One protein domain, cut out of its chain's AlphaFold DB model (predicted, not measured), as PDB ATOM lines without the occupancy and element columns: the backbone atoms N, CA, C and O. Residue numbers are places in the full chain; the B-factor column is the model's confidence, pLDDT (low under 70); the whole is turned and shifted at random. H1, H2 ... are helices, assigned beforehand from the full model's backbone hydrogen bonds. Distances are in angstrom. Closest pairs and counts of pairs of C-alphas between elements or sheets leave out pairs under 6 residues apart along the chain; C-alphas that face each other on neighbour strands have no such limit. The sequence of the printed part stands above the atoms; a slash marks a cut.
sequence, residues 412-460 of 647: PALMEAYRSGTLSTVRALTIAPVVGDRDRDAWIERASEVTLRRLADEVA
ATOM      1  N   PRO A 412     -52.184-114.726  23.645       80.38
ATOM      2  CA  PRO A 412     -52.922-113.642  22.992       80.38
ATOM      3  C   PRO A 412     -52.067-112.788  22.044       80.38
ATOM      4  O   PRO A 412     -52.532-112.435  20.966       80.38
ATOM      5  N   ALA A 413     -50.803-112.510  22.390       84.50
ATOM      6  CA  ALA A 413     -49.904-111.752  21.516       84.50
ATOM      7  C   ALA A 413     -49.554-112.522  20.228       84.50
ATOM      8  O   ALA A 413     -49.575-111.947  19.141       84.50
ATOM      9  N   LEU A 414     -49.299-113.837  20.316       83.38
ATOM     10  CA  LEU A 414     -49.048-114.667  19.133       83.38
ATOM     11  C   LEU A 414     -50.312-114.801  18.278       83.38
ATOM     12  O   LEU A 414     -50.228-114.776  17.050       83.38
ATOM     13  N   MET A 415     -51.477-114.913  18.923       81.06
ATOM     14  CA  MET A 415     -52.770-114.893  18.243       81.06
ATOM     15  C   MET A 415     -52.962-113.590  17.472       81.06
ATOM     16  O   MET A 415     -53.354-113.644  16.312       81.06
ATOM     17  N   GLU A 416     -52.652-112.438  18.069       84.81
ATOM     18  CA  GLU A 416     -52.797-111.144  17.402       84.81
ATOM     19  C   GLU A 416     -51.830-110.974  16.231       84.81
ATOM     20  O   GLU A 416     -52.226-110.544  15.145       84.81
ATOM     21  N   ALA A 417     -50.569-111.363  16.417       86.88
ATOM     22  CA  ALA A 417     -49.567-111.310  15.362       86.88
ATOM     23  C   ALA A 417     -49.941-112.211  14.170       86.88
ATOM     24  O   ALA A 417     -49.775-111.817  13.016       86.88
ATOM     25  N   TYR A 418     -50.497-113.398  14.433       84.25
ATOM     26  CA  TYR A 418     -51.030-114.281  13.394       84.25
ATOM     27  C   TYR A 418     -52.298-113.704  12.738       84.25
ATOM     28  O   TYR A 418     -52.378-113.627  11.513       84.25
ATOM     29  N   ARG A 419     -53.265-113.227  13.537       81.88
ATOM     30  CA  ARG A 419     -54.555-112.677  13.080       81.88
ATOM     31  C   ARG A 419     -54.389-111.449  12.188       81.88
ATOM     32  O   ARG A 419     -55.063-111.334  11.167       81.88
ATOM     33  N   SER A 420     -53.498-110.538  12.564       80.75
ATOM     34  CA  SER A 420     -53.188-109.329  11.789       80.75
ATOM     35  C   SER A 420     -52.425-109.627  10.492       80.75
ATOM     36  O   SER A 420     -52.339-108.768   9.612       80.75
ATOM     37  N   GLY A 421     -51.889-110.843  10.340       80.19
ATOM     38  CA  GLY A 421     -51.021-111.229   9.231       80.19
ATOM     39  C   GLY A 421     -49.577-110.741   9.377       80.19
ATOM     40  O   GLY A 421     -48.796-110.933   8.447       80.19
ATOM     41  N   THR A 422     -49.216-110.152  10.526       85.19
ATOM     42  CA  THR A 422     -47.831-109.788  10.871       85.19
ATOM     43  C   THR A 422     -46.920-111.017  10.814       85.19
ATOM     44  O   THR A 422     -45.837-110.968  10.235       85.19
ATOM     45  N   LEU A 423     -47.387-112.157  11.336       88.69
ATOM     46  CA  LEU A 423     -46.713-113.446  11.198       88.69
ATOM     47  C   LEU A 423     -47.489-114.377  10.269       88.69
ATOM     48  O   LEU A 423     -48.668-114.653  10.474       88.69
ATOM     49  N   SER A 424     -46.792-114.940   9.281       86.94
ATOM     50  CA  SER A 424     -47.335-116.032   8.471       86.94
ATOM     51  C   SER A 424     -47.487-117.313   9.293       86.94
ATOM     52  O   SER A 424     -46.770-117.529  10.276       86.94
ATOM     53  N   THR A 425     -48.344-118.226   8.828       83.12
ATOM     54  CA  THR A 425     -48.483-119.585   9.380       83.12
ATOM     55  C   THR A 425     -47.133-120.267   9.604       83.12
ATOM     56  O   THR A 425     -46.891-120.871  10.650       83.12
ATOM     57  N   VAL A 426     -46.221-120.155   8.634       85.81
ATOM     58  CA  VAL A 426     -44.902-120.794   8.711       85.81
ATOM     59  C   VAL A 426     -44.045-120.164   9.807       85.81
ATOM     60  O   VAL A 426     -43.411-120.902  10.560       85.81
ATOM     61  N   ARG A 427     -44.051-118.834   9.960       91.25
ATOM     62  CA  ARG A 427     -43.315-118.144  11.035       91.25
ATOM     63  C   ARG A 427     -43.892-118.475  12.413       91.25
ATOM     64  O   ARG A 427     -43.132-118.870  13.293       91.25
ATOM     65  N   ALA A 428     -45.216-118.438  12.566       87.69
ATOM     66  CA  ALA A 428     -45.896-118.795  13.815       87.69
ATOM     67  C   ALA A 428     -45.592-120.243  14.245       87.69
ATOM     68  O   ALA A 428     -45.231-120.500  15.393       87.69
ATOM     69  N   LEU A 429     -45.654-121.200  13.310       83.31
ATOM     70  CA  LEU A 429     -45.288-122.593  13.581       83.31
ATOM     71  C   LEU A 429     -43.795-122.776  13.878       83.31
ATOM     72  O   LEU A 429     -43.453-123.683  14.639       83.31
ATOM     73  N   THR A 430     -42.931-121.944  13.288       88.94
ATOM     74  CA  THR A 430     -41.478-121.988  13.505       88.94
ATOM     75  C   THR A 430     -41.128-121.588  14.932       88.94
ATOM     76  O   THR A 430     -40.366-122.307  15.564       88.94
ATOM     77  N   ILE A 431     -41.713-120.516  15.476       90.62
ATOM     78  CA  ILE A 431     -41.416-120.065  16.850       90.62
ATOM     79  C   ILE A 431     -42.200-120.810  17.933       90.62
ATOM     80  O   ILE A 431     -41.785-120.830  19.087       90.62
ATOM     81  N   ALA A 432     -43.303-121.475  17.582       84.50
ATOM     82  CA  ALA A 432     -44.137-122.194  18.545       84.50
ATOM     83  C   ALA A 432     -43.388-123.132  19.524       84.50
ATOM     84  O   ALA A 432     -43.835-123.241  20.660       84.50
ATOM     85  N   PRO A 433     -42.291-123.828  19.153       83.38
ATOM     86  CA  PRO A 433     -41.542-124.671  20.086       83.38
ATOM     87  C   PRO A 433     -40.736-123.918  21.154       83.38
ATOM     88  O   PRO A 433     -40.302-124.559  22.112       83.38
ATOM     89  N   VAL A 434     -40.476-122.618  20.977       85.88
ATOM     90  CA  VAL A 434     -39.608-121.805  21.856       85.88
ATOM     91  C   VAL A 434     -40.337-120.666  22.561       85.88
ATOM     92  O   VAL A 434     -39.825-120.162  23.549       85.88
ATOM     93  N   VAL A 435     -41.536-120.297  22.104       83.44
ATOM     94  CA  VAL A 435     -42.359-119.263  22.746       83.44
ATOM     95  C   VAL A 435     -42.835-119.746  24.120       83.44
ATOM     96  O   VAL A 435     -43.712-120.606  24.210       83.44
ATOM     97  N   GLY A 436     -42.269-119.181  25.188       76.56
ATOM     98  CA  GLY A 436     -42.752-119.298  26.563       76.56
ATOM     99  C   GLY A 436     -43.411-118.002  27.044       76.56
ATOM    100  O   GLY A 436     -43.446-117.002  26.335       76.56
ATOM    101  N   ASP A 437     -43.947-117.987  28.269       68.38
ATOM    102  CA  ASP A 437     -44.651-116.806  28.798       68.38
ATOM    103  C   ASP A 437     -43.765-115.558  28.935       68.38
ATOM    104  O   ASP A 437     -44.263-114.443  28.809       68.38
ATOM    105  N   ARG A 438     -42.464-115.737  29.199       80.62
ATOM    106  CA  ARG A 438     -41.532-114.641  29.524       80.62
ATOM    107  C   ARG A 438     -40.835-114.020  28.312       80.62
ATOM    108  O   ARG A 438     -40.441-112.865  28.384       80.62
ATOM    109  N   ASP A 439     -40.641-114.778  27.239       83.56
ATOM    110  CA  ASP A 439     -39.862-114.399  26.048       83.56
ATOM    111  C   ASP A 439     -40.720-114.284  24.775       83.56
ATOM    112  O   ASP A 439     -40.203-114.015  23.690       83.56
ATOM    113  N   ARG A 440     -42.039-114.454  24.914       86.62
ATOM    114  CA  ARG A 440     -43.026-114.412  23.831       86.62
ATOM    115  C   ARG A 440     -42.892-113.198  22.927       86.62
ATOM    116  O   ARG A 440     -42.763-113.368  21.718       86.62
ATOM    117  N   ASP A 441     -42.957-112.002  23.500       88.25
ATOM    118  CA  ASP A 441     -43.025-110.771  22.711       88.25
ATOM    119  C   ASP A 441     -41.724-110.569  21.928       88.25
ATOM    120  O   ASP A 441     -41.766-110.267  20.738       88.25
ATOM    121  N   ALA A 442     -40.582-110.902  22.541       91.50
ATOM    122  CA  ALA A 442     -39.281-110.873  21.884       91.50
ATOM    123  C   ALA A 442     -39.203-111.854  20.699       91.50
ATOM    124  O   ALA A 442     -38.681-111.505  19.645       91.50
ATOM    125  N   TRP A 443     -39.732-113.077  20.830       93.00
ATOM    126  CA  TRP A 443     -39.771-114.035  19.715       93.00
ATOM    127  C   TRP A 443     -40.732-113.624  18.596       93.00
ATOM    128  O   TRP A 443     -40.439-113.890  17.430       93.00
ATOM    129  N   ILE A 444     -41.862-112.993  18.924       91.44
ATOM    130  CA  ILE A 444     -42.822-112.474  17.937       91.44
ATOM    131  C   ILE A 444     -42.203-111.316  17.148       91.44
ATOM    132  O   ILE A 444     -42.263-111.314  15.916       91.44
ATOM    133  N   GLU A 445     -41.577-110.370  17.847       92.12
ATOM    134  CA  GLU A 445     -40.843-109.256  17.248       92.12
ATOM    135  C   GLU A 445     -39.713-109.786  16.362       92.12
ATOM    136  O   GLU A 445     -39.697-109.536  15.154       92.12
ATOM    137  N   ARG A 446     -38.858-110.664  16.905       93.75
ATOM    138  CA  ARG A 446     -37.767-111.287  16.150       93.75
ATOM    139  C   ARG A 446     -38.259-112.017  14.904       93.75
ATOM    140  O   ARG A 446     -37.632-111.937  13.848       93.75
ATOM    141  N   ALA A 447     -39.391-112.709  14.986       93.56
ATOM    142  CA  ALA A 447     -39.978-113.392  13.842       93.56
ATOM    143  C   ALA A 447     -40.419-112.449  12.714       93.56
ATOM    144  O   ALA A 447     -40.682-112.944  11.623       93.56
ATOM    145  N   SER A 448     -40.471-111.135  12.928       91.06
ATOM    146  CA  SER A 448     -40.735-110.133  11.887       91.06
ATOM    147  C   SER A 448     -39.451-109.454  11.383       91.06
ATOM    148  O   SER A 448     -39.407-109.000  10.244       91.06
ATOM    149  N   GLU A 449     -38.387-109.447  12.187       92.81
ATOM    150  CA  GLU A 449     -37.120-108.757  11.895       92.81
ATOM    151  C   GLU A 449     -36.145-109.548  11.021       92.81
ATOM    152  O   GLU A 449     -35.277-108.957  10.387       92.81
ATOM    153  N   VAL A 450     -36.224-110.881  10.994       94.25
ATOM    154  CA  VAL A 450     -35.229-111.720  10.297       94.25
ATOM    155  C   VAL A 450     -35.843-112.596   9.212       94.25
ATOM    156  O   VAL A 450     -37.039-112.921   9.234       94.25
ATOM    157  N   THR A 451     -35.025-113.036   8.250       94.19
ATOM    158  CA  THR A 451     -35.456-114.035   7.257       94.19
ATOM    159  C   THR A 451     -35.991-115.290   7.940       94.19
ATOM    160  O   THR A 451     -35.546-115.665   9.026       94.19
ATOM    161  N   LEU A 452     -36.940-115.986   7.311       94.00
ATOM    162  CA  LEU A 452     -37.492-117.229   7.868       94.00
ATOM    163  C   LEU A 452     -36.391-118.277   8.083       94.00
ATOM    164  O   LEU A 452     -36.410-119.052   9.037       94.00
ATOM    165  N   ARG A 453     -35.410-118.271   7.185       91.50
ATOM    166  CA  ARG A 453     -34.185-119.059   7.275       91.50
ATOM    167  C   ARG A 453     -33.418-118.769   8.570       91.50
ATOM    168  O   ARG A 453     -33.119-119.711   9.299       91.50
ATOM    169  N   ARG A 454     -33.148-117.497   8.879       92.69
ATOM    170  CA  ARG A 454     -32.472-117.106  10.120       92.69
ATOM    171  C   ARG A 454     -33.325-117.404  11.347       92.69
ATOM    172  O   ARG A 454     -32.785-117.902  12.325       92.69
ATOM    173  N   LEU A 455     -34.636-117.180  11.278       94.81
ATOM    174  CA  LEU A 455     -35.569-117.522  12.350       94.81
ATOM    175  C   LEU A 455     -35.507-119.014  12.695       94.81
ATOM    176  O   LEU A 455     -35.434-119.374  13.863       94.81
ATOM    177  N   ALA A 456     -35.493-119.889  11.687       91.44
ATOM    178  CA  ALA A 456     -35.370-121.329  11.899       91.44
ATOM    179  C   ALA A 456     -34.022-121.709  12.536       91.44
ATOM    180  O   ALA A 456     -33.995-122.559  13.427       91.44
ATOM    181  N   ASP A 457     -32.929-121.065  12.111       89.62
ATOM    182  CA  ASP A 457     -31.598-121.264  12.695       89.62
ATOM    183  C   ASP A 457     -31.565-120.788  14.172       89.62
ATOM    184  O   ASP A 457     -31.042-121.492  15.036       89.62
ATOM    185  N   GLU A 458     -32.186-119.644  14.495       93.94
ATOM    186  CA  GLU A 458     -32.299-119.105  15.863       93.94
ATOM    187  C   GLU A 458     -33.180-119.967  16.775       93.94
ATOM    188  O   GLU A 458     -32.810-120.221  17.920       93.94
ATOM    189  N   VAL A 459     -34.313-120.467  16.274       92.44
ATOM    190  CA  VAL A 459     -35.173-121.400  17.017       92.44
ATOM    191  C   VAL A 459     -34.431-122.704  17.293       92.44
ATOM    192  O   VAL A 459     -34.477-123.202  18.414       92.44
ATOM    193  N   ALA A 460     -33.730-123.263  16.300       87.44
ATOM    194  CA  ALA A 460     -32.944-124.478  16.501       87.44
ATOM    195  C   ALA A 460     -31.877-124.281  17.588       87.44
ATOM    196  O   ALA A 460     -31.770-125.109  18.488       87.44
TER     197      ALA A 460
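This is residues 412 to 460 of the 647 residues of the protein "HNHc domain-containing protein" of Deltaproteobacteria bacterium (UniProt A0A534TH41). What is the shape? Four short helices make a compact cluster, H2 and H3 steeply tilted in the middle, H1 at one end and H4 at the other. What does it hold? The printed part has 49 residues, its class all helix, with H1 to H4 in chain order. The radius of gyration of the C-alphas is 9.5 A, their spans 25 by 22 by 16 A.

What does the first helix touch? H1, residues 412 to 419, and H2, residues 425 to 431, form a hairpin and only just touch, with 3 pairs of C-alphas within 8 A, the closest Tyr 418 and Ala 428 at 6.8 A. H1 touches H3, residues 440 to 449, the closest C-alphas those of Leu 414 and Ile 444, 6.7 A. What comes next? H2 touches H3 at a steep tilt of 57 degrees, the closest C-alphas those of Arg 427 and Ala 447, 6.4 A. H2 touches H4, residues 452 to 460, the closest C-alphas those of Thr 430 and Ala 456, 6.3 A; H1 and H4 are apart. Are the backbones hydrogen-bonded? In H1, H2, H3 and H4 every O i to N i+4 pair is within hydrogen-bond range.

Where does H1 begin? C-alpha 412 is at (-52.922, -113.642, 22.992). How long are the helices? From first to last C-alpha, H1 is 10.1 A, H2 10.3 A, H3 14.5 A and H4 12.2 A, ending at C-alpha 460, (-32.944, -124.478, 16.501).

How large is it? The two C-alphas farthest apart, of Ser 420 and Ala 460, are 25.7 A apart. Is anything cut, long or uncertain? The printed part has no cut and no long link. Residue 437 has a pLDDT under 70.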